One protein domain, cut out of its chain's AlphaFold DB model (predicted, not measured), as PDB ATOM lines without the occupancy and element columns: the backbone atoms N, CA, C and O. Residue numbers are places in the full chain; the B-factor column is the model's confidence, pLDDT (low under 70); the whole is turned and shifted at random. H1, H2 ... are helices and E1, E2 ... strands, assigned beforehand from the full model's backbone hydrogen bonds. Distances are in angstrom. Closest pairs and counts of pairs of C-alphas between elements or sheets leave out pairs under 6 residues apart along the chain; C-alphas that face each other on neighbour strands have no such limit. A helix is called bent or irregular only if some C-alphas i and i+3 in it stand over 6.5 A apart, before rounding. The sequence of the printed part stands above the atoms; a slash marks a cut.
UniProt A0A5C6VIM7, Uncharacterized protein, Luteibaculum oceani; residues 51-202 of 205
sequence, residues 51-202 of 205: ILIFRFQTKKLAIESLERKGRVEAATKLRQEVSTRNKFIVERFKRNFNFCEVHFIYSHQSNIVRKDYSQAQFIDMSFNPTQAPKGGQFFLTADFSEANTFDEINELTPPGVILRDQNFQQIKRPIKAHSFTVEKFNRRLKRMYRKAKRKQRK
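What this domain is: This is residues 51 to 202 of the 205 residues of an uncharacterized protein of Luteibaculum oceani (UniProt A0A5C6VIM7). A small, strongly twisted sheet of four strands forms the core, with the long helix H2 over one face and the short H3 over the other. H1 folds back on the first part of H2 as a helical hairpin beyond the sheet, while H4 leads away from the other end of H2, and residues 194 to 202 stick out. The printed part has 152 residues with four named helices and four named strands, in the order E1 H1 H2 E2 H3 E3 E4 H4. The sheet runs E2 E1 E3 E4 and is mixed; the class is mixed, helices and strands. The whole is compact, with a radius of gyration of the C-alphas of 16.7 A, yet elongated, spanning 63 by 38 by 31 A.

How they stand to each other: E1, residues 51 to 56, is an inner strand. H1, residues 60 to 68, is not on the sheet. It forms a hairpin with H2, residues 72 to 96: they touch, opposite ways at a shallow tilt of 19 degrees, the C-alphas of Ile 63 and Ala 75 being closest at 5.0 A. H2 is on the sheet, over E1 at a height of 10.3 A, and runs along the strands. E2, residues 101 to 106, is an edge strand parallel to E1, with N 54 and O 103 2.8 A apart; E1, H1, H2 and E2 make a strand-helix-strand unit, two parallel neighbour strands with helices between, its crossover right-handed. H3, residues 107 to 115, is on the opposite face from H2, at a height of 9.1 A: three layers, helices on both faces of a sheet. E3, residues 139 to 145, is parallel to E1, with N 55 and O 142 2.8 A apart; E2, H3 and E3 make a split unit, with E1 between its strands, also right-handed. E4, residues 160 to 164, is antiparallel to E3 in a hairpin, with N 145 and O 160 2.8 A apart. H4, residues 182 to 200, only grazes the sheet with residues 182 to 185. Its residues 182 to 186 touch H2 at a steep tilt of 47 degrees, the C-alphas of Asn 96 and Glu 183 being closest at 5.3 A. In H1, H2 and H4 every O i to N i+4 pair is within hydrogen-bond range; in H3, 3 of 5 are.

Where its parts are: E1 begins at C-alpha 51, (110.100, 180.237, 143.929). H2 is 36.1 A long from C-alpha 72, (135.673, 158.890, 162.290). H3 is irregular: C-alphas 108 and 111 are 7.2 A apart. E3 is 19.2 A long, and H4, 26.6 A, ends at C-alpha 200, (102.898, 182.456, 124.315).

The domain as a whole: The two C-alphas farthest apart, of Gly 70 and Lys 202, are 62.7 A apart. The printed part has no cut. The links H3 to E3, E3 to E4 and E4 to H4 are long. The mean pLDDT of the printed part is 89.1, and 14 residues are under 70, among them 151 to 153 and 176 to 179.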
ATOM      1  N   ILE A  51     108.898 180.456 143.120       94.94
ATOM      2  CA  ILE A  51     110.100 180.237 143.929       94.94
ATOM      3  C   ILE A  51     110.912 179.040 143.422       94.94
ATOM      4  O   ILE A  51     110.373 178.028 142.960       94.94
ATOM      5  N   LEU A  52     112.236 179.137 143.530       95.56
ATOM      6  CA  LEU A  52     113.143 178.012 143.337       95.56
ATOM      7  C   LEU A  52     113.605 177.484 144.695       95.56
ATOM      8  O   LEU A  52     114.295 178.179 145.433       95.56
ATOM      9  N   ILE A  53     113.296 176.228 144.998       96.00
ATOM     10  CA  ILE A  53     113.783 175.559 146.205       96.00
ATOM     11  C   ILE A  53     115.036 174.756 145.854       96.00
ATOM     12  O   ILE A  53     114.975 173.701 145.218       96.00
ATOM     13  N   PHE A  54     116.201 175.247 146.252       95.62
ATOM     14  CA  PHE A  54     117.468 174.569 146.040       95.62
ATOM     15  C   PHE A  54     117.775 173.588 147.183       95.62
ATOM     16  O   PHE A  54     117.698 173.925 148.361       95.62
ATOM     17  N   ARG A  55     118.141 172.354 146.837       95.06
ATOM     18  CA  ARG A  55     118.393 171.263 147.781       95.06
ATOM     19  C   ARG A  55     119.886 171.028 147.938       95.06
ATOM     20  O   ARG A  55     120.563 170.613 146.994       95.06
ATOM     21  N   PHE A  56     120.385 171.202 149.154       93.81
ATOM     22  CA  PHE A  56     121.743 170.821 149.510       93.81
ATOM     23  C   PHE A  56     121.854 169.335 149.806       93.81
ATOM     24  O   PHE A  56     121.051 168.754 150.540       93.81
ATOM     25  N   GLN A  57     122.895 168.716 149.260       90.19
ATOM     26  CA  GLN A  57     123.248 167.352 149.616       90.19
ATOM     27  C   GLN A  57     123.826 167.347 151.032       90.19
ATOM     28  O   GLN A  57     124.644 168.195 151.378       90.19
ATOM     29  N   THR A  58     123.391 166.391 151.850       89.00
ATOM     30  CA  THR A  58     123.900 166.204 153.221       89.00
ATOM     31  C   THR A  58     124.802 164.986 153.357       89.00
ATOM     32  O   THR A  58     125.559 164.902 154.313       89.00
ATOM     33  N   LYS A  59     124.697 164.018 152.429       90.69
ATOM     34  CA  LYS A  59     125.349 162.695 152.509       90.69
ATOM     35  C   LYS A  59     125.180 162.026 153.894       90.69
ATOM     36  O   LYS A  59     126.004 161.199 154.268       90.69
ATOM     37  N   LYS A  60     124.092 162.340 154.620       92.25
ATOM     38  CA  LYS A  60     123.841 161.927 156.015       92.25
ATOM     39  C   LYS A  60     124.063 160.425 156.228       92.25
ATOM     40  O   LYS A  60     124.903 160.051 157.032       92.25
ATOM     41  N   LEU A  61     123.432 159.587 155.403       92.31
ATOM     42  CA  LEU A  61     123.567 158.125 155.475       92.31
ATOM     43  C   LEU A  61     125.010 157.629 155.280       92.31
ATOM     44  O   LEU A  61     125.414 156.646 155.896       92.31
ATOM     45  N   ALA A  62     125.785 158.280 154.409       94.38
ATOM     46  CA  ALA A  62     127.173 157.898 154.164       94.38
ATOM     47  C   ALA A  62     128.065 158.273 155.354       94.38
ATOM     48  O   ALA A  62     128.888 157.463 155.770       94.38
ATOM     49  N   ILE A  63     127.856 159.462 155.928       96.25
ATOM     50  CA  ILE A  63     128.560 159.929 157.129       96.25
ATOM     51  C   ILE A  63     128.247 159.002 158.315       96.25
ATOM     52  O   ILE A  63     129.167 158.430 158.889       96.25
ATOM     53  N   GLU A  64     126.967 158.748 158.598       96.69
ATOM     54  CA  GLU A  64     126.533 157.854 159.686       96.69
ATOM     55  C   GLU A  64     127.044 156.415 159.500       96.69
ATOM     56  O   GLU A  64     127.348 155.707 160.458       96.69
ATOM     57  N   SER A  65     127.145 155.943 158.254       97.88
ATOM     58  CA  SER A  65     127.720 154.629 157.944       97.88
ATOM     59  C   SER A  65     129.218 154.563 158.253       97.88
ATOM     60  O   SER A  65     129.683 153.560 158.791       97.88
ATOM     61  N   LEU A  66     129.977 155.619 157.945       98.19
ATOM     62  CA  LEU A  66     131.402 155.702 158.276       98.19
ATOM     63  C   LEU A  66     131.621 155.744 159.792       98.19
ATOM     64  O   LEU A  66     132.473 155.016 160.296       98.19
ATOM     65  N   GLU A  67     130.816 156.524 160.512       97.94
ATOM     66  CA  GLU A  67     130.880 156.633 161.975       97.94
ATOM     67  C   GLU A  67     130.586 155.298 162.658       97.94
ATOM     68  O   GLU A  67     131.382 154.845 163.476       97.94
ATOM     69  N   ARG A  68     129.516 154.600 162.250       98.12
ATOM     70  CA  ARG A  68     129.188 153.262 162.777       98.12
ATOM     71  C   ARG A  68     130.276 152.218 162.522       98.12
ATOM     72  O   ARG A  68     130.356 151.237 163.248       98.12
ATOM     73  N   LYS A  69     131.112 152.417 161.499       98.38
ATOM     74  CA  LYS A  69     132.267 151.557 161.185       98.38
ATOM     75  C   LYS A  69     133.555 151.993 161.899       98.38
ATOM     76  O   LYS A  69     134.622 151.502 161.541       98.38
ATOM     77  N   GLY A  70     133.486 152.954 162.823       98.31
ATOM     78  CA  GLY A  70     134.650 153.512 163.519       98.31
ATOM     79  C   GLY A  70     135.552 154.387 162.641       98.31
ATOM     80  O   GLY A  70     136.631 154.787 163.065       98.31
ATOM     81  N   ARG A  71     135.134 154.726 161.412       98.38
ATOM     82  CA  ARG A  71     135.927 155.517 160.453       98.38
ATOM     83  C   ARG A  71     135.698 157.019 160.648       98.38
ATOM     84  O   ARG A  71     135.252 157.713 159.732       98.38
ATOM     85  N   VAL A  72     135.985 157.514 161.851       98.06
ATOM     86  CA  VAL A  72     135.673 158.890 162.290       98.06
ATOM     87  C   VAL A  72     136.371 159.955 161.438       98.06
ATOM     88  O   VAL A  72     135.751 160.952 161.058       98.06
ATOM     89  N   GLU A  73     137.635 159.740 161.071       98.12
ATOM     90  CA  GLU A  73     138.391 160.681 160.235       98.12
ATOM     91  C   GLU A  73     137.770 160.819 158.836       98.12
ATOM     92  O   GLU A  73     137.504 161.927 158.365       98.12
ATOM     93  N   ALA A  74     137.426 159.694 158.200       97.88
ATOM     94  CA  ALA A  74     136.769 159.686 156.895       97.88
ATOM     95  C   ALA A  74     135.388 160.363 156.941       97.88
ATOM     96  O   ALA A  74     135.037 161.119 156.033       97.88
ATOM     97  N   ALA A  75     134.612 160.129 158.006       98.12
ATOM     98  CA  ALA A  75     133.334 160.803 158.222       98.12
ATOM     99  C   ALA A  75     133.510 162.325 158.361       98.12
ATOM    100  O   ALA A  75     132.755 163.105 157.774       98.12
ATOM    101  N   THR A  76     134.541 162.751 159.095       97.81
ATOM    102  CA  THR A  76     134.877 164.164 159.308       97.81
ATOM    103  C   THR A  76     135.288 164.845 158.009       97.81
ATOM    104  O   THR A  76     134.750 165.907 157.683       97.81
ATOM    105  N   LYS A  77     136.155 164.209 157.219       97.69
ATOM    106  CA  LYS A  77     136.561 164.709 155.902       97.69
ATOM    107  C   LYS A  77     135.361 164.867 154.966       97.69
ATOM    108  O   LYS A  77     135.159 165.942 154.405       97.69
ATOM    109  N   LEU A  78     134.497 163.853 154.874       96.00
ATOM    110  CA  LEU A  78     133.284 163.917 154.051       96.00
ATOM    111  C   LEU A  78     132.344 165.051 154.499       96.00
ATOM    112  O   LEU A  78     131.777 165.761 153.667       96.00
ATOM    113  N   ARG A  79     132.192 165.262 155.812       95.31
ATOM    114  CA  ARG A  79     131.398 166.369 156.367       95.31
ATOM    115  C   ARG A  79     131.959 167.732 155.953       95.31
ATOM    116  O   ARG A  79     131.191 168.613 155.559       95.31
ATOM    117  N   GLN A  80     133.278 167.906 156.015       95.62
ATOM    118  CA  GLN A  80     133.951 169.136 155.590       95.62
ATOM    119  C   GLN A  80     133.797 169.378 154.084       95.62
ATOM    120  O   GLN A  80     133.467 170.491 153.682       95.62
ATOM    121  N   GLU A  81     133.960 168.348 153.251       93.56
ATOM    122  CA  GLU A  81     133.768 168.436 151.797       93.56
ATOM    123  C   GLU A  81     132.339 168.865 151.435       93.56
ATOM    124  O   GLU A  81     132.139 169.794 150.645       93.56
ATOM    125  N   VAL A  82     131.333 168.239 152.059       91.88
ATOM    126  CA  VAL A  82     129.918 168.590 151.872       91.88
ATOM    127  C   VAL A  82     129.648 170.033 152.309       91.88
ATOM    128  O   VAL A  82     129.006 170.784 151.573       91.88
ATOM    129  N   SER A  83     130.166 170.444 153.470       91.56
ATOM    130  CA  SER A  83     130.005 171.808 153.993       91.56
ATOM    131  C   SER A  83     130.637 172.855 153.071       91.56
ATOM    132  O   SER A  83     129.965 173.798 152.649       91.56
ATOM    133  N   THR A  84     131.896 172.654 152.673       91.62
ATOM    134  CA  THR A  84     132.629 173.539 151.754       91.62
ATOM    135  C   THR A  84     131.909 173.672 150.418       91.62
ATOM    136  O   THR A  84     131.719 174.781 149.912       91.62
ATOM    137  N   ARG A  85     131.426 172.555 149.862       90.50
ATOM    138  CA  ARG A  85     130.656 172.566 148.617       90.50
ATOM    139  C   ARG A  85     129.345 173.336 148.755       90.50
ATOM    140  O   ARG A  85     129.024 174.135 147.878       90.50
ATOM    141  N   ASN A  86     128.588 173.116 149.825       91.19
ATOM    142  CA  ASN A  86     127.322 173.812 150.036       91.19
ATOM    143  C   ASN A  86     127.541 175.326 150.192       91.19
ATOM    144  O   ASN A  86     126.838 176.104 149.547       91.19
ATOM    145  N   LYS A  87     128.568 175.750 150.945       90.81
ATOM    146  CA  LYS A  87     128.965 177.167 151.065       90.81
ATOM    147  C   LYS A  87     129.309 177.781 149.708       90.81
ATOM    148  O   LYS A  87     128.804 178.848 149.366       90.81
ATOM    149  N   PHE A  88     130.099 177.076 148.895       90.25
ATOM    150  CA  PHE A  88     130.426 177.518 147.539       90.25
ATOM    151  C   PHE A  88     129.171 177.720 146.679       90.25
ATOM    152  O   PHE A  88     129.080 178.687 145.923       90.25
ATOM    153  N   ILE A  89     128.182 176.832 146.795       90.81
ATOM    154  CA  ILE A  89     126.924 176.951 146.053       90.81
ATOM    155  C   ILE A  89     126.136 178.188 146.500       90.81
ATOM    156  O   ILE A  89     125.707 178.951 145.633       90.81
ATOM    157  N   VAL A  90     125.971 178.413 147.810       90.44
ATOM    158  CA  VAL A  90     125.278 179.603 148.345       90.44
ATOM    159  C   VAL A  90     125.903 180.884 147.800       90.44
ATOM    160  O   VAL A  90     125.195 181.712 147.227       90.44
ATOM    161  N   GLU A  91     127.227 181.014 147.891       90.69
ATOM    162  CA  GLU A  91     127.951 182.185 147.386       90.69
ATOM    163  C   GLU A  91     127.706 182.413 145.891       90.69
ATOM    164  O   GLU A  91     127.505 183.542 145.432       90.69
ATOM    165  N   ARG A  92     127.660 181.333 145.105       92.19
ATOM    166  CA  ARG A  92     127.375 181.414 143.669       92.19
ATOM    167  C   ARG A  92     125.939 181.840 143.385       92.19
ATOM    168  O   ARG A  92     125.742 182.612 142.447       92.19
ATOM    169  N   PHE A  93     124.958 181.385 144.166       93.19
ATOM    170  CA  PHE A  93     123.574 181.863 144.074       93.19
ATOM    171  C   PHE A  93     123.464 183.339 144.437       93.19
ATOM    172  O   PHE A  93     122.946 184.103 143.625       93.19
ATOM    173  N   LYS A  94     124.046 183.753 145.566       91.25
ATOM    174  CA  LYS A  94     124.045 185.145 146.033       91.25
ATOM    175  C   LYS A  94     124.582 186.116 144.981       91.25
ATOM    176  O   LYS A  94     123.987 187.160 144.742       91.25
ATOM    177  N   ARG A  95     125.692 185.767 144.325       93.19
ATOM    178  CA  ARG A  95     126.353 186.653 143.352       93.19
ATOM    179  C   ARG A  95     125.727 186.614 141.961       93.19
ATOM    180  O   ARG A  95     125.760 187.614 141.251       93.19
ATOM    181  N   ASN A  96     125.202 185.464 141.535       94.56
ATOM    182  CA  ASN A  96     124.953 185.225 140.109       94.56
ATOM    183  C   ASN A  96     123.527 184.824 139.744       94.56
ATOM    184  O   ASN A  96     123.221 184.732 138.548       94.56
ATOM    185  N   PHE A  97     122.660 184.547 140.715       94.69
ATOM    186  CA  PHE A  97     121.293 184.114 140.457       94.69
ATOM    187  C   PHE A  97     120.295 185.235 140.744       94.69
ATOM    188  O   PHE A  97     120.208 185.741 141.850       94.69
ATOM    189  N   ASN A  98     119.524 185.616 139.726       97.06
ATOM    190  CA  ASN A  98     118.507 186.671 139.818       97.06
ATOM    191  C   ASN A  98     117.331 186.403 138.867       97.06
ATOM    192  O   ASN A  98     116.749 187.316 138.277       97.06
ATOM    193  N   PHE A  99     117.035 185.125 138.619       96.56
ATOM    194  CA  PHE A  99     115.911 184.750 137.768       96.56
ATOM    195  C   PHE A  99     114.584 184.859 138.520       96.56
ATOM    196  O   PHE A  99     113.668 185.507 138.020       96.56
ATOM    197  N   CYS A 100     114.513 184.257 139.700       95.62
ATOM    198  CA  CYS A 100     113.374 184.229 140.613       95.62
ATOM    199  C   CYS A 100     113.906 184.254 142.053       95.62
ATOM    200  O   CYS A 100     115.126 184.239 142.253       95.62
ATOM    201  N   GLU A 101     113.009 184.266 143.033       94.38
ATOM    202  CA  GLU A 101     113.380 184.041 144.429       94.38
ATOM    203  C   GLU A 101     113.944 182.621 144.603       94.38
ATOM    204  O   GLU A 101     113.535 181.683 143.905       94.38
ATOM    205  N   VAL A 102     114.929 182.470 145.490       94.44
ATOM    206  CA  VAL A 102     115.570 181.185 145.773       94.44
ATOM    207  C   VAL A 102     115.633 180.952 147.274       94.44
ATOM    208  O   VAL A 102     116.095 181.809 148.023       94.44
ATOM    209  N   HIS A 103     115.213 179.764 147.692       95.50
ATOM    210  CA  HIS A 103     115.309 179.306 149.074       95.50
ATOM    211  C   HIS A 103     116.035 177.978 149.133       95.50
ATOM    212  O   HIS A 103     116.090 177.243 148.146       95.50
ATOM    213  N   PHE A 104     116.572 177.655 150.302       96.19
ATOM    214  CA  PHE A 104     117.411 176.485 150.472       96.19
ATOM    215  C   PHE A 104     116.805 175.514 151.473       96.19
ATOM    216  O   PHE A 104     116.249 175.917 152.490       96.19
ATOM    217  N   ILE A 105     116.948 174.224 151.186       96.44
ATOM    218  CA  ILE A 105     116.627 173.134 152.108       96.44
ATOM    219  C   ILE A 105     117.734 172.085 152.064       96.44
ATOM    220  O   ILE A 105     118.483 171.978 151.088       96.44
ATOM    221  N   TYR A 106     117.785 171.220 153.069       95.06
ATOM    222  CA  TYR A 106     118.586 170.003 152.996       95.06
ATOM    223  C   TYR A 106     117.853 168.870 152.271       95.06
ATOM    224  O   TYR A 106     116.630 168.753 152.314       95.06
ATOM    225  N   SER A 107     118.605 167.964 151.644       92.94
ATOM    226  CA  SER A 107     118.052 166.850 150.868       92.94
ATOM    227  C   SER A 107     117.125 165.927 151.671       92.94
ATOM    228  O   SER A 107     116.202 165.358 151.088       92.94
ATOM    229  N   HIS A 108     117.295 165.809 152.988       92.50
ATOM    230  CA  HIS A 108     116.411 165.004 153.840       92.50
ATOM    231  C   HIS A 108     115.008 165.620 154.021       92.50
ATOM    232  O   HIS A 108     114.061 164.888 154.287       92.50
ATOM    233  N   GLN A 109     114.833 166.926 153.782       94.75
ATOM    234  CA  GLN A 109     113.533 167.618 153.848       94.75
ATOM    235  C   GLN A 109     112.647 167.350 152.615       94.75
ATOM    236  O   GLN A 109     111.499 167.781 152.554       94.75
ATOM    237  N   SER A 110     113.149 166.620 151.612       93.25
ATOM    238  CA  SER A 110     112.466 166.436 150.319       93.25
ATOM    239  C   SER A 110     111.079 165.804 150.436       93.25
ATOM    240  O   SER A 110     110.171 166.169 149.698       93.25
ATOM    241  N   ASN A 111     110.910 164.846 151.350       94.06
ATOM    242  CA  ASN A 111     109.619 164.186 151.546       94.06
ATOM    243  C   ASN A 111     108.591 165.119 152.182       94.06
ATOM    244  O   ASN A 111     107.421 165.035 151.826       94.06
ATOM    245  N   ILE A 112     109.037 166.009 153.073       94.94
ATOM    246  CA  ILE A 112     108.181 167.024 153.683       94.94
ATOM    247  C   ILE A 112     107.765 168.013 152.596       94.94
ATOM    248  O   ILE A 112     106.577 168.144 152.343       94.94
ATOM    249  N   VAL A 113     108.719 168.545 151.821       93.75
ATOM    250  CA  VAL A 113     108.429 169.459 150.697       93.75
ATOM    251  C   VAL A 113     107.467 168.884 149.664       93.75
ATOM    252  O   VAL A 113     106.638 169.617 149.134       93.75
ATOM    253  N   ARG A 114     107.559 167.583 149.366       93.38
ATOM    254  CA  ARG A 114     106.636 166.929 148.428       93.38
ATOM    255  C   ARG A 114     105.198 166.888 148.955       93.38
ATOM    256  O   ARG A 114     104.276 166.966 148.155       93.38
ATOM    257  N   LYS A 115     105.016 166.694 150.263       93.12
ATOM    258  CA  LYS A 115     103.692 166.597 150.895       93.12
ATOM    259  C   LYS A 115     103.108 167.981 151.155       93.12
ATOM    260  O   LYS A 115     101.983 168.253 150.763       93.12
ATOM    261  N   ASP A 116     103.897 168.826 151.803       91.06
ATOM    262  CA  ASP A 116     103.571 170.201 152.137       91.06
ATOM    263  C   ASP A 116     104.876 170.967 152.398       91.06
ATOM    264  O   ASP A 116     105.561 170.758 153.403       91.06
ATOM    265  N   TYR A 117     105.243 171.861 151.480       91.12
ATOM    266  CA  TYR A 117     106.477 172.631 151.615       91.12
ATOM    267  C   TYR A 117     106.440 173.640 152.760       91.12
ATOM    268  O   TYR A 117     107.510 173.997 153.246       91.12
ATOM    269  N   SER A 118     105.261 174.060 153.223       91.12
ATOM    270  CA  SER A 118     105.150 175.004 154.339       91.12
ATOM    271  C   SER A 118     105.673 174.419 155.657       91.12
ATOM    272  O   SER A 118     106.126 175.160 156.524       91.12
ATOM    273  N   GLN A 119     105.677 173.085 155.769       93.44
ATOM    274  CA  GLN A 119     106.149 172.338 156.938       93.44
ATOM    275  C   GLN A 119     107.643 172.001 156.880       93.44
ATOM    276  O   GLN A 119     108.194 171.432 157.822       93.44
ATOM    277  N   ALA A 120     108.313 172.277 155.760       94.44
ATOM    278  CA  ALA A 120     109.725 171.962 155.618       94.44
ATOM    279  C   ALA A 120     110.592 172.979 156.361       94.44
ATOM    280  O   ALA A 120     110.318 174.177 156.359       94.44
ATOM    281  N   GLN A 121     111.702 172.507 156.928       95.88
ATOM    282  CA  GLN A 121     112.710 173.400 157.484       95.88
ATOM    283  C   GLN A 121     113.559 173.992 156.353       95.88
ATOM    284  O   GLN A 121     114.337 173.282 155.701       95.88
ATOM    285  N   PHE A 122     113.418 175.297 156.145       96.31
ATOM    286  CA  PHE A 122     114.275 176.064 155.250       96.31
ATOM    287  C   PHE A 122     115.537 176.519 155.968       96.31
ATOM    288  O   PHE A 122     115.634 176.454 157.195       96.31
ATOM    289  N   ILE A 123     116.528 176.931 155.181       95.62
ATOM    290  CA  ILE A 123     117.738 177.556 155.695       95.62
ATOM    291  C   ILE A 123     118.076 178.832 154.926       95.62
ATOM    292  O   ILE A 123     117.790 178.953 153.729       95.62
ATOM    293  N   ASP A 124     118.697 179.780 155.619       93.06
ATOM    294  CA  ASP A 124     119.247 180.992 155.018       93.06
ATOM    295  C   ASP A 124     120.626 180.751 154.367       93.06
ATOM    296  O   ASP A 124     121.149 179.635 154.296       93.06
ATOM    297  N   MET A 125     121.234 181.834 153.876       88.69
ATOM    298  CA  MET A 125     122.578 181.816 153.284       88.69
ATOM    299  C   MET A 125     123.696 181.536 154.305       88.69
ATOM    300  O   MET A 125     124.814 181.203 153.917       88.69
ATOM    301  N   SER A 126     123.399 181.651 155.596       90.44
ATOM    302  CA  SER A 126     124.296 181.343 156.708       90.44
ATOM    303  C   SER A 126     124.067 179.931 157.263       90.44
ATOM    304  O   SER A 126     124.719 179.552 158.231       90.44
ATOM    305  N   PHE A 127     123.208 179.129 156.618       92.25
ATOM    306  CA  PHE A 127     122.807 177.778 157.025       92.25
ATOM    307  C   PHE A 127     122.005 177.708 158.334       92.25
ATOM    308  O   PHE A 127     121.854 176.620 158.895       92.25
ATOM    309  N   ASN A 128     121.443 178.829 158.790       94.56
ATOM    310  CA  ASN A 128     120.553 178.852 159.945       94.56
ATOM    311  C   ASN A 128     119.131 178.461 159.529       94.56
ATOM    312  O   ASN A 128     118.710 178.822 158.426       94.56
ATOM    313  N   PRO A 129     118.372 177.753 160.386       95.81
ATOM    314  CA  PRO A 129     116.968 177.458 160.130       95.81
ATOM    315  C   PRO A 129     116.146 178.730 159.895       95.81
ATOM    316  O   PRO A 129     116.276 179.709 160.627       95.81
ATOM    317  N   THR A 130     115.260 178.689 158.907       95.00
ATOM    318  CA  THR A 130     114.303 179.756 158.605       95.00
ATOM    319  C   THR A 130     112.911 179.195 158.356       95.00
ATOM    320  O   THR A 130     112.718 177.994 158.152       95.00
ATOM    321  N   GLN A 131     111.917 180.082 158.402       90.31
ATOM    322  CA  GLN A 131     110.538 179.740 158.070       90.31
ATOM    323  C   GLN A 131     110.389 179.506 156.564       90.31
ATOM    324  O   GLN A 131     111.128 180.075 155.754       90.31
ATOM    325  N   ALA A 132     109.396 178.699 156.189       91.38
ATOM    326  CA  ALA A 132     109.000 178.567 154.797       91.38
ATOM    327  C   ALA A 132     108.584 179.932 154.214       91.38
ATOM    328  O   ALA A 132     107.989 180.752 154.924       91.38
ATOM    329  N   PRO A 133     108.889 180.196 152.932       90.19
ATOM    330  CA  PRO A 133     108.507 181.449 152.302       90.19
ATOM    331  C   PRO A 133     106.990 181.626 152.308       90.19
ATOM    332  O   PRO A 133     106.232 180.715 151.968       90.19
ATOM    333  N   LYS A 134     106.547 182.824 152.700       80.62
ATOM    334  CA  LYS A 134     105.138 183.217 152.675       80.62
ATOM    335  C   LYS A 134     104.776 183.631 151.251       80.62
ATOM    336  O   LYS A 134     104.971 184.780 150.874       80.62
ATOM    337  N   GLY A 135     104.253 182.695 150.466       64.56
ATOM    338  CA  GLY A 135     103.782 182.965 149.106       64.56
ATOM    339  C   GLY A 135     104.490 182.145 148.032       64.56
ATOM    340  O   GLY A 135     105.571 181.600 148.229       64.56
ATOM    341  N   GLY A 136     103.824 182.041 146.880       60.03
ATOM    342  CA  GLY A 136     104.221 181.191 145.761       60.03
ATOM    343  C   GLY A 136     103.264 180.012 145.592       60.03
ATOM    344  O   GLY A 136     103.395 178.986 146.251       60.03
ATOM    345  N   GLN A 137     102.311 180.135 144.661       74.25
ATOM    346  CA  GLN A 137     101.473 178.995 144.249       74.25
ATOM    347  C   GLN A 137     102.291 177.939 143.487       74.25
ATOM    348  O   GLN A 137     101.907 176.775 143.403       74.25
ATOM    349  N   PHE A 138     103.428 178.349 142.919       93.19
ATOM    350  CA  PHE A 138     104.264 177.511 142.080       93.19
ATOM    351  C   PHE A 138     105.714 177.527 142.548       93.19
ATOM    352  O   PHE A 138     106.336 178.583 142.679       93.19
ATOM    353  N   PHE A 139     106.271 176.332 142.722       95.06
ATOM    354  CA  PHE A 139     107.684 176.151 142.996       95.06
ATOM    355  C   PHE A 139     108.265 175.042 142.136       95.06
ATOM    356  O   PHE A 139     107.584 174.087 141.760       95.06
ATOM    357  N   LEU A 140     109.560 175.159 141.866       95.56
ATOM    358  CA  LEU A 140     110.372 174.072 141.337       95.56
ATOM    359  C   LEU A 140     111.502 173.791 142.313       95.56
ATOM    360  O   LEU A 140     111.947 174.685 143.030       95.56
ATOM    361  N   THR A 141     111.984 172.553 142.326       95.50
ATOM    362  CA  THR A 141     113.151 172.184 143.127       95.50
ATOM    363  C   THR A 141     114.381 172.032 142.241       95.50
ATOM    364  O   THR A 141     114.271 171.639 141.078       95.50
ATOM    365  N   ALA A 142     115.565 172.336 142.763       93.81
ATOM    366  CA  ALA A 142     116.822 172.108 142.057       93.81
ATOM    367  C   ALA A 142     117.894 171.496 142.958       93.81
ATOM    368  O   ALA A 142     117.918 171.751 144.154       93.81
ATOM    369  N   ASP A 143     118.793 170.702 142.385       91.69
ATOM    370  CA  ASP A 143     120.037 170.266 143.030       91.69
ATOM    371  C   ASP A 143     121.146 170.066 141.999       91.69
ATOM    372  O   ASP A 143     120.899 170.090 140.792       91.69
ATOM    373  N   PHE A 144     122.375 169.871 142.474       88.19
ATOM    374  CA  PHE A 144     123.449 169.347 141.638       88.19
ATOM    375  C   PHE A 144     123.398 167.819 141.622       88.19
ATOM    376  O   PHE A 144     123.540 167.185 142.669       88.19
ATOM    377  N   SER A 145     123.276 167.240 140.430       82.00
ATOM    378  CA  SER A 145     123.587 165.830 140.207       82.00
ATOM    379  C   SER A 145     125.082 165.644 140.005       82.00
ATOM    380  O   SER A 145     125.712 166.404 139.267       82.00
ATOM    381  N   GLU A 146     125.624 164.617 140.652       71.44
ATOM    382  CA  GLU A 146     127.019 164.175 140.535       71.44
ATOM    383  C   GLU A 146     127.194 163.056 139.503       71.44
ATOM    384  O   GLU A 146     128.313 162.794 139.081       71.44
ATOM    385  N   ALA A 147     126.101 162.414 139.082       71.12
ATOM    386  CA  ALA A 147     126.128 161.256 138.199       71.12
ATOM    387  C   ALA A 147     125.388 161.519 136.886       71.12
ATOM    388  O   ALA A 147     124.470 162.348 136.813       71.12
ATOM    389  N   ASN A 148     125.780 160.760 135.863       67.69
ATOM    390  CA  ASN A 148     124.978 160.605 134.661       67.69
ATOM    391  C   ASN A 148     123.631 159.961 135.028       67.69
ATOM    392  O   ASN A 148     123.572 159.036 135.834       67.69
ATOM    393  N   THR A 149     122.554 160.434 134.417       69.06
ATOM    394  CA  THR A 149     121.200 159.884 134.580       69.06
ATOM    395  C   THR A 149     120.585 159.624 133.210       69.06
ATOM    396  O   THR A 149     120.953 160.288 132.245       69.06
ATOM    397  N   PHE A 150     119.671 158.663 133.093       70.69
ATOM    398  CA  PHE A 150     118.913 158.443 131.857       70.69
ATOM    399  C   PHE A 150     117.550 159.124 131.939       70.69
ATOM    400  O   PHE A 150     116.932 159.194 133.005       70.69
ATOM    401  N   ASP A 151     117.094 159.667 130.814       68.00
ATOM    402  CA  ASP A 151     115.822 160.371 130.723       68.00
ATOM    403  C   ASP A 151     114.668 159.464 130.220       68.00
ATOM    404  O   ASP A 151     114.853 158.274 130.000       68.00
ATOM    405  N   GLU A 152     113.442 159.993 130.080       67.25
ATOM    406  CA  GLU A 152     112.251 159.195 129.680       67.25
ATOM    407  C   GLU A 152     112.343 158.643 128.251       67.25
ATOM    408  O   GLU A 152     111.538 157.813 127.844       67.25
ATOM    409  N   ILE A 153     113.300 159.139 127.471       69.19
ATOM    410  CA  ILE A 153     113.551 158.728 126.093       69.19
ATOM    411  C   ILE A 153     114.912 158.029 125.967       69.19
ATOM    412  O   ILE A 153     115.409 157.876 124.849       69.19
ATOM    413  N   ASN A 154     115.487 157.589 127.095       72.06
ATOM    414  CA  ASN A 154     116.783 156.923 127.215       72.06
ATOM    415  C   ASN A 154     117.975 157.759 126.709       72.06
ATOM    416  O   ASN A 154     118.979 157.212 126.262       72.06
ATOM    417  N   GLU A 155     117.898 159.092 126.785       72.44
ATOM    418  CA  GLU A 155     119.049 159.971 126.556       72.44
ATOM    419  C   GLU A 155     119.866 160.152 127.846       72.44
ATOM    420  O   GLU A 155     119.327 160.423 128.924       72.44
ATOM    421  N   LEU A 156     121.194 160.062 127.716       71.44
ATOM    422  CA  LEU A 156     122.135 160.323 128.805       71.44
ATOM    423  C   LEU A 156     122.122 161.810 129.193       71.44
ATOM    424  O   LEU A 156     122.264 162.705 128.356       71.44
ATOM    425  N   THR A 157     121.995 162.063 130.487       64.31
ATOM    426  CA  THR A 157     121.943 163.382 131.109       64.31
ATOM    427  C   THR A 157     123.138 163.534 132.057       64.31
ATOM    428  O   THR A 157     123.132 162.915 133.123       64.31
ATOM    429  N   PRO A 158     124.175 164.305 131.685       59.81
ATOM    430  CA  PRO A 158     125.389 164.428 132.489       59.81
ATOM    431  C   PRO A 158     125.216 165.243 133.784       59.81
ATOM    432  O   PRO A 158     124.206 165.928 133.956       59.81
ATOM    433  N   PRO A 159     126.209 165.206 134.696       72.44
ATOM    434  CA  PRO A 159     126.199 165.967 135.943       72.44
ATOM    435  C   PRO A 159     125.935 167.463 135.728       72.44
ATOM    436  O   PRO A 159     126.384 168.063 134.747       72.44
ATOM    437  N   GLY A 160     125.224 168.091 136.663       83.25
ATOM    438  CA  GLY A 160     124.827 169.494 136.557       83.25
ATOM    439  C   GLY A 160     123.642 169.859 137.440       83.25
ATOM    440  O   GLY A 160     123.176 169.043 138.232       83.25
ATOM    441  N   VAL A 161     123.139 171.090 137.296       87.50
ATOM    442  CA  VAL A 161     121.905 171.509 137.975       87.50
ATOM    443  C   VAL A 161     120.711 170.815 137.326       87.50
ATOM    444  O   VAL A 161     120.440 171.013 136.138       87.50
ATOM    445  N   ILE A 162     119.983 170.033 138.117       88.44
ATOM    446  CA  ILE A 162     118.748 169.370 137.716       88.44
ATOM    447  C   ILE A 162     117.569 170.137 138.295       88.44
ATOM    448  O   ILE A 162     117.479 170.299 139.507       88.44
ATOM    449  N   LEU A 163     116.644 170.557 137.432       91.94
ATOM    450  CA  LEU A 163     115.369 171.143 137.836       91.94
ATOM    451  C   LEU A 163     114.300 170.049 137.904       91.94
ATOM    452  O   LEU A 163     114.201 169.226 136.992       91.94
ATOM    453  N   ARG A 164     113.487 170.051 138.953       93.31
ATOM    454  CA  ARG A 164     112.377 169.120 139.166       93.31
ATOM    455  C   ARG A 164     111.112 169.882 139.532       93.31
ATOM    456  O   ARG A 164     111.180 171.004 140.027       93.31
ATOM    457  N   ASP A 165     109.967 169.270 139.281       94.06
ATOM    458  CA  ASP A 165     108.688 169.783 139.766       94.06
ATOM    459  C   ASP A 165     108.411 169.417 141.230       94.06
ATOM    460  O   ASP A 165     109.276 168.893 141.937       94.06
ATOM    461  N   GLN A 166     107.203 169.745 141.684       92.38
ATOM    462  CA  GLN A 166     106.726 169.561 143.055       92.38
ATOM    463  C   GLN A 166     106.685 168.080 143.465       92.38
ATOM    464  O   GLN A 166     106.880 167.752 144.633       92.38
ATOM    465  N   ASN A 167     106.561 167.170 142.492       91.56
ATOM    466  CA  ASN A 167     106.631 165.725 142.702       91.56
ATOM    467  C   ASN A 167     108.069 165.189 142.659       91.56
ATOM    468  O   ASN A 167     108.288 163.983 142.784       91.56
ATOM    469  N   PHE A 168     109.063 166.073 142.526       90.75
ATOM    470  CA  PHE A 168     110.476 165.743 142.351       90.75
ATOM    471  C   PHE A 168     110.750 164.967 141.052       90.75
ATOM    472  O   PHE A 168     111.769 164.284 140.935       90.75
ATOM    473  N   GLN A 169     109.886 165.112 140.044       89.88
ATOM    474  CA  GLN A 169     110.143 164.585 138.708       89.88
ATOM    475  C   GLN A 169     110.980 165.586 137.912       89.88
ATOM    476  O   GLN A 169     110.712 166.790 137.900       89.88
ATOM    477  N   GLN A 170     112.036 165.102 137.261       87.88
ATOM    478  CA  GLN A 170     112.968 165.956 136.529       87.88
ATOM    479  C   GLN A 170     112.321 166.603 135.303       87.88
ATOM    480  O   GLN A 170     111.798 165.936 134.416       87.88
ATOM    481  N   ILE A 171     112.480 167.919 135.182       88.62
ATOM    482  CA  ILE A 171     112.107 168.675 133.988       88.62
ATOM    483  C   ILE A 171     113.231 168.531 132.962       88.62
ATOM    484  O   ILE A 171     114.151 169.342 132.885       88.62
ATOM    485  N   LYS A 172     113.149 167.475 132.155       76.06
ATOM    486  CA  LYS A 172     114.195 167.070 131.197       76.06
ATOM    487  C   LYS A 172     114.376 168.034 130.022       76.06
ATOM    488  O   LYS A 172     115.423 168.068 129.374       76.06
ATOM    489  N   ARG A 173     113.351 168.827 129.692       79.94
ATOM    490  CA  ARG A 173     113.375 169.763 128.558       79.94
ATOM    491  C   ARG A 173     112.667 171.063 128.915       79.94
ATOM    492  O   ARG A 173     111.660 171.018 129.598       79.94
ATOM    493  N   PRO A 174     113.130 172.224 128.416       69.81
ATOM    494  CA  PRO A 174     114.368 172.426 127.653       69.81
ATOM    495  C   PRO A 174     115.681 172.384 128.463       69.81
ATOM    496  O   PRO A 174     116.733 172.680 127.885       69.81
ATOM    497  N   ILE A 175     115.657 172.082 129.763       72.81
ATOM    498  CA  ILE A 175     116.866 172.009 130.597       72.81
ATOM    499  C   ILE A 175     117.415 170.582 130.553       72.81
ATOM    500  O   ILE A 175     116.996 169.735 131.327       72.81
ATOM    501  N   LYS A 176     118.360 170.316 129.648       67.69
ATOM    502  CA  LYS A 176     119.223 169.138 129.797       67.69
ATOM    503  C   LYS A 176     120.190 169.421 130.941       67.69
ATOM    504  O   LYS A 176     120.705 170.541 130.991       67.69
ATOM    505  N   ALA A 177     120.430 168.470 131.839       58.22
ATOM    506  CA  ALA A 177     121.509 168.640 132.801       58.22
ATOM    507  C   ALA A 177     122.826 168.503 132.033       58.22
ATOM    508  O   ALA A 177     123.061 167.521 131.345       58.22
ATOM    509  N   HIS A 178     123.619 169.558 132.058       55.91
ATOM    510  CA  HIS A 178     125.034 169.545 131.720       55.91
ATOM    511  C   HIS A 178     125.717 170.396 132.792       55.91
ATOM    512  O   HIS A 178     125.019 171.061 133.561       55.91
ATOM    513  N   SER A 179     127.046 170.380 132.861       55.22
ATOM    514  CA  SER A 179     127.875 171.050 133.875       55.22
ATOM    515  C   SER A 179     127.660 172.575 133.935       55.22
ATOM    516  O   SER A 179     128.451 173.404 133.472       55.22
ATOM    517  N   PHE A 180     126.527 172.978 134.496       71.75
ATOM    518  CA  PHE A 180     126.092 174.355 134.573       71.75
ATOM    519  C   PHE A 180     126.416 174.870 135.963       71.75
ATOM    520  O   PHE A 180     125.784 174.499 136.945       71.75
ATOM    521  N   THR A 181     127.405 175.757 136.026       86.00
ATOM    522  CA  THR A 181     127.565 176.676 137.151       86.00
ATOM    523  C   THR A 181     126.269 177.482 137.337       86.00
ATOM    524  O   THR A 181     125.442 177.572 136.417       86.00
ATOM    525  N   VAL A 182     126.083 178.105 138.502       89.25
ATOM    526  CA  VAL A 182     124.871 178.888 138.801       89.25
ATOM    527  C   VAL A 182     124.645 180.010 137.774       89.25
ATOM    528  O   VAL A 182     123.519 180.245 137.338       89.25
ATOM    529  N   GLU A 183     125.718 180.634 137.287       90.62
ATOM    530  CA  GLU A 183     125.725 181.647 136.227       90.62
ATOM    531  C   GLU A 183     125.114 181.106 134.925       90.62
ATOM    532  O   GLU A 183     124.243 181.732 134.304       90.62
ATOM    533  N   LYS A 184     125.577 179.927 134.484       89.31
ATOM    534  CA  LYS A 184     125.091 179.296 133.252       89.31
ATOM    535  C   LYS A 184     123.639 178.850 133.413       89.31
ATOM    536  O   LYS A 184     122.851 179.024 132.478       89.31
ATOM    537  N   PHE A 185     123.278 178.332 134.587       90.56
ATOM    538  CA  PHE A 185     121.908 177.962 134.930       90.56
ATOM    539  C   PHE A 185     120.964 179.175 134.873       90.56
ATOM    540  O   PHE A 185     119.980 179.147 134.129       90.56
ATOM    541  N   ASN A 186     121.319 180.291 135.521       93.31
ATOM    542  CA  ASN A 186     120.559 181.544 135.469       93.31
ATOM    543  C   ASN A 186     120.384 182.045 134.019       93.31
ATOM    544  O   ASN A 186     119.273 182.313 133.549       93.31
ATOM    545  N   ARG A 187     121.475 182.091 133.240       92.69
ATOM    546  CA  ARG A 187     121.443 182.491 131.819       92.69
ATOM    547  C   ARG A 187     120.531 181.582 130.987       92.69
ATOM    548  O   ARG A 187     119.831 182.052 130.083       92.69
ATOM    549  N   ARG A 188     120.532 180.275 131.269       91.56
ATOM    550  CA  ARG A 188     119.677 179.288 130.594       91.56
ATOM    551  C   ARG A 188     118.202 179.540 130.897       91.56
ATOM    552  O   ARG A 188     117.432 179.606 129.936       91.56
ATOM    553  N   LEU A 189     117.838 179.746 132.165       93.44
ATOM    554  CA  LEU A 189     116.470 180.086 132.569       93.44
ATOM    555  C   LEU A 189     115.988 181.368 131.883       93.44
ATOM    556  O   LEU A 189     114.953 181.347 131.219       93.44
ATOM    557  N   LYS A 190     116.788 182.444 131.894       95.69
ATOM    558  CA  LYS A 190     116.462 183.704 131.196       95.69
ATOM    559  C   LYS A 190     116.190 183.503 129.702       95.69
ATOM    560  O   LYS A 190     115.201 184.005 129.166       95.69
ATOM    561  N   ARG A 191     117.041 182.742 129.005       94.50
ATOM    562  CA  ARG A 191     116.848 182.418 127.578       94.50
ATOM    563  C   ARG A 191     115.562 181.623 127.344       94.50
ATOM    564  O   ARG A 191     114.863 181.863 126.360       94.50
ATOM    565  N   MET A 192     115.259 180.671 128.220       93.06
ATOM    566  CA  MET A 192     114.055 179.848 128.123       93.06
ATOM    567  C   MET A 192     112.791 180.651 128.390       93.06
ATOM    568  O   MET A 192     111.855 180.540 127.607       93.06
ATOM    569  N   TYR A 193     112.803 181.521 129.394       96.44
ATOM    570  CA  TYR A 193     111.719 182.456 129.667       96.44
ATOM    571  C   TYR A 193     111.413 183.344 128.455       96.44
ATOM    572  O   TYR A 193     110.278 183.377 127.982       96.44
ATOM    573  N   ARG A 194     112.436 183.967 127.844       97.44
ATOM    574  CA  ARG A 194     112.268 184.750 126.600       97.44
ATOM    575  C   ARG A 194     111.650 183.915 125.478       97.44
ATOM    576  O   ARG A 194     110.762 184.380 124.764       97.44
ATOM    577  N   LYS A 195     112.102 182.667 125.313       95.94
ATOM    578  CA  LYS A 195     111.553 181.737 124.317       95.94
ATOM    579  C   LYS A 195     110.096 181.373 124.611       95.94
ATOM    580  O   LYS A 195     109.305 181.295 123.672       95.94
ATOM    581  N   ALA A 196     109.752 181.155 125.875       96.00
ATOM    582  CA  ALA A 196     108.403 180.832 126.307       96.00
ATOM    583  C   ALA A 196     107.453 182.017 126.083       96.00
ATOM    584  O   ALA A 196     106.448 181.839 125.404       96.00
ATOM    585  N   LYS A 197     107.831 183.242 126.485       97.56
ATOM    586  CA  LYS A 197     107.072 184.476 126.196       97.56
ATOM    587  C   LYS A 197     106.838 184.673 124.694       97.56
ATOM    588  O   LYS A 197     105.721 184.958 124.278       97.56
ATOM    589  N   ARG A 198     107.863 184.466 123.852       97.31
ATOM    590  CA  ARG A 198     107.719 184.543 122.381       97.31
ATOM    591  C   ARG A 198     106.721 183.525 121.827       97.31
ATOM    592  O   ARG A 198     106.026 183.829 120.867       97.31
ATOM    593  N   LYS A 199     106.676 182.312 122.384       96.19
ATOM    594  CA  LYS A 199     105.712 181.282 121.976       96.19
ATOM    595  C   LYS A 199     104.301 181.576 122.478       96.19
ATOM    596  O   LYS A 199     103.372 181.409 121.698       96.19
ATOM    597  N   GLN A 200     104.168 182.044 123.718       96.25
ATOM    598  CA  GLN A 200     102.898 182.456 124.315       96.25
ATOM    599  C   GLN A 200     102.235 183.554 123.470       96.25
ATOM    600  O   GLN A 200     101.098 183.391 123.052       96.25
ATOM    601  N   ARG A 201     102.990 184.593 123.078       96.81
ATOM    602  CA  ARG A 201     102.514 185.662 122.174       96.81
ATOM    603  C   ARG A 201     102.046 185.173 120.797       96.81
ATOM    604  O   ARG A 201     101.296 185.868 120.136       96.81
ATOM    605  N   LYS A 202     102.517 184.007 120.344       97.00
ATOM    606  CA  LYS A 202     102.150 183.408 119.049       97.00
ATOM    607  C   LYS A 202     101.034 182.359 119.167       97.00
ATOM    608  O   LYS A 202     100.814 181.649 118.193       97.00
TER     609      LYS A 202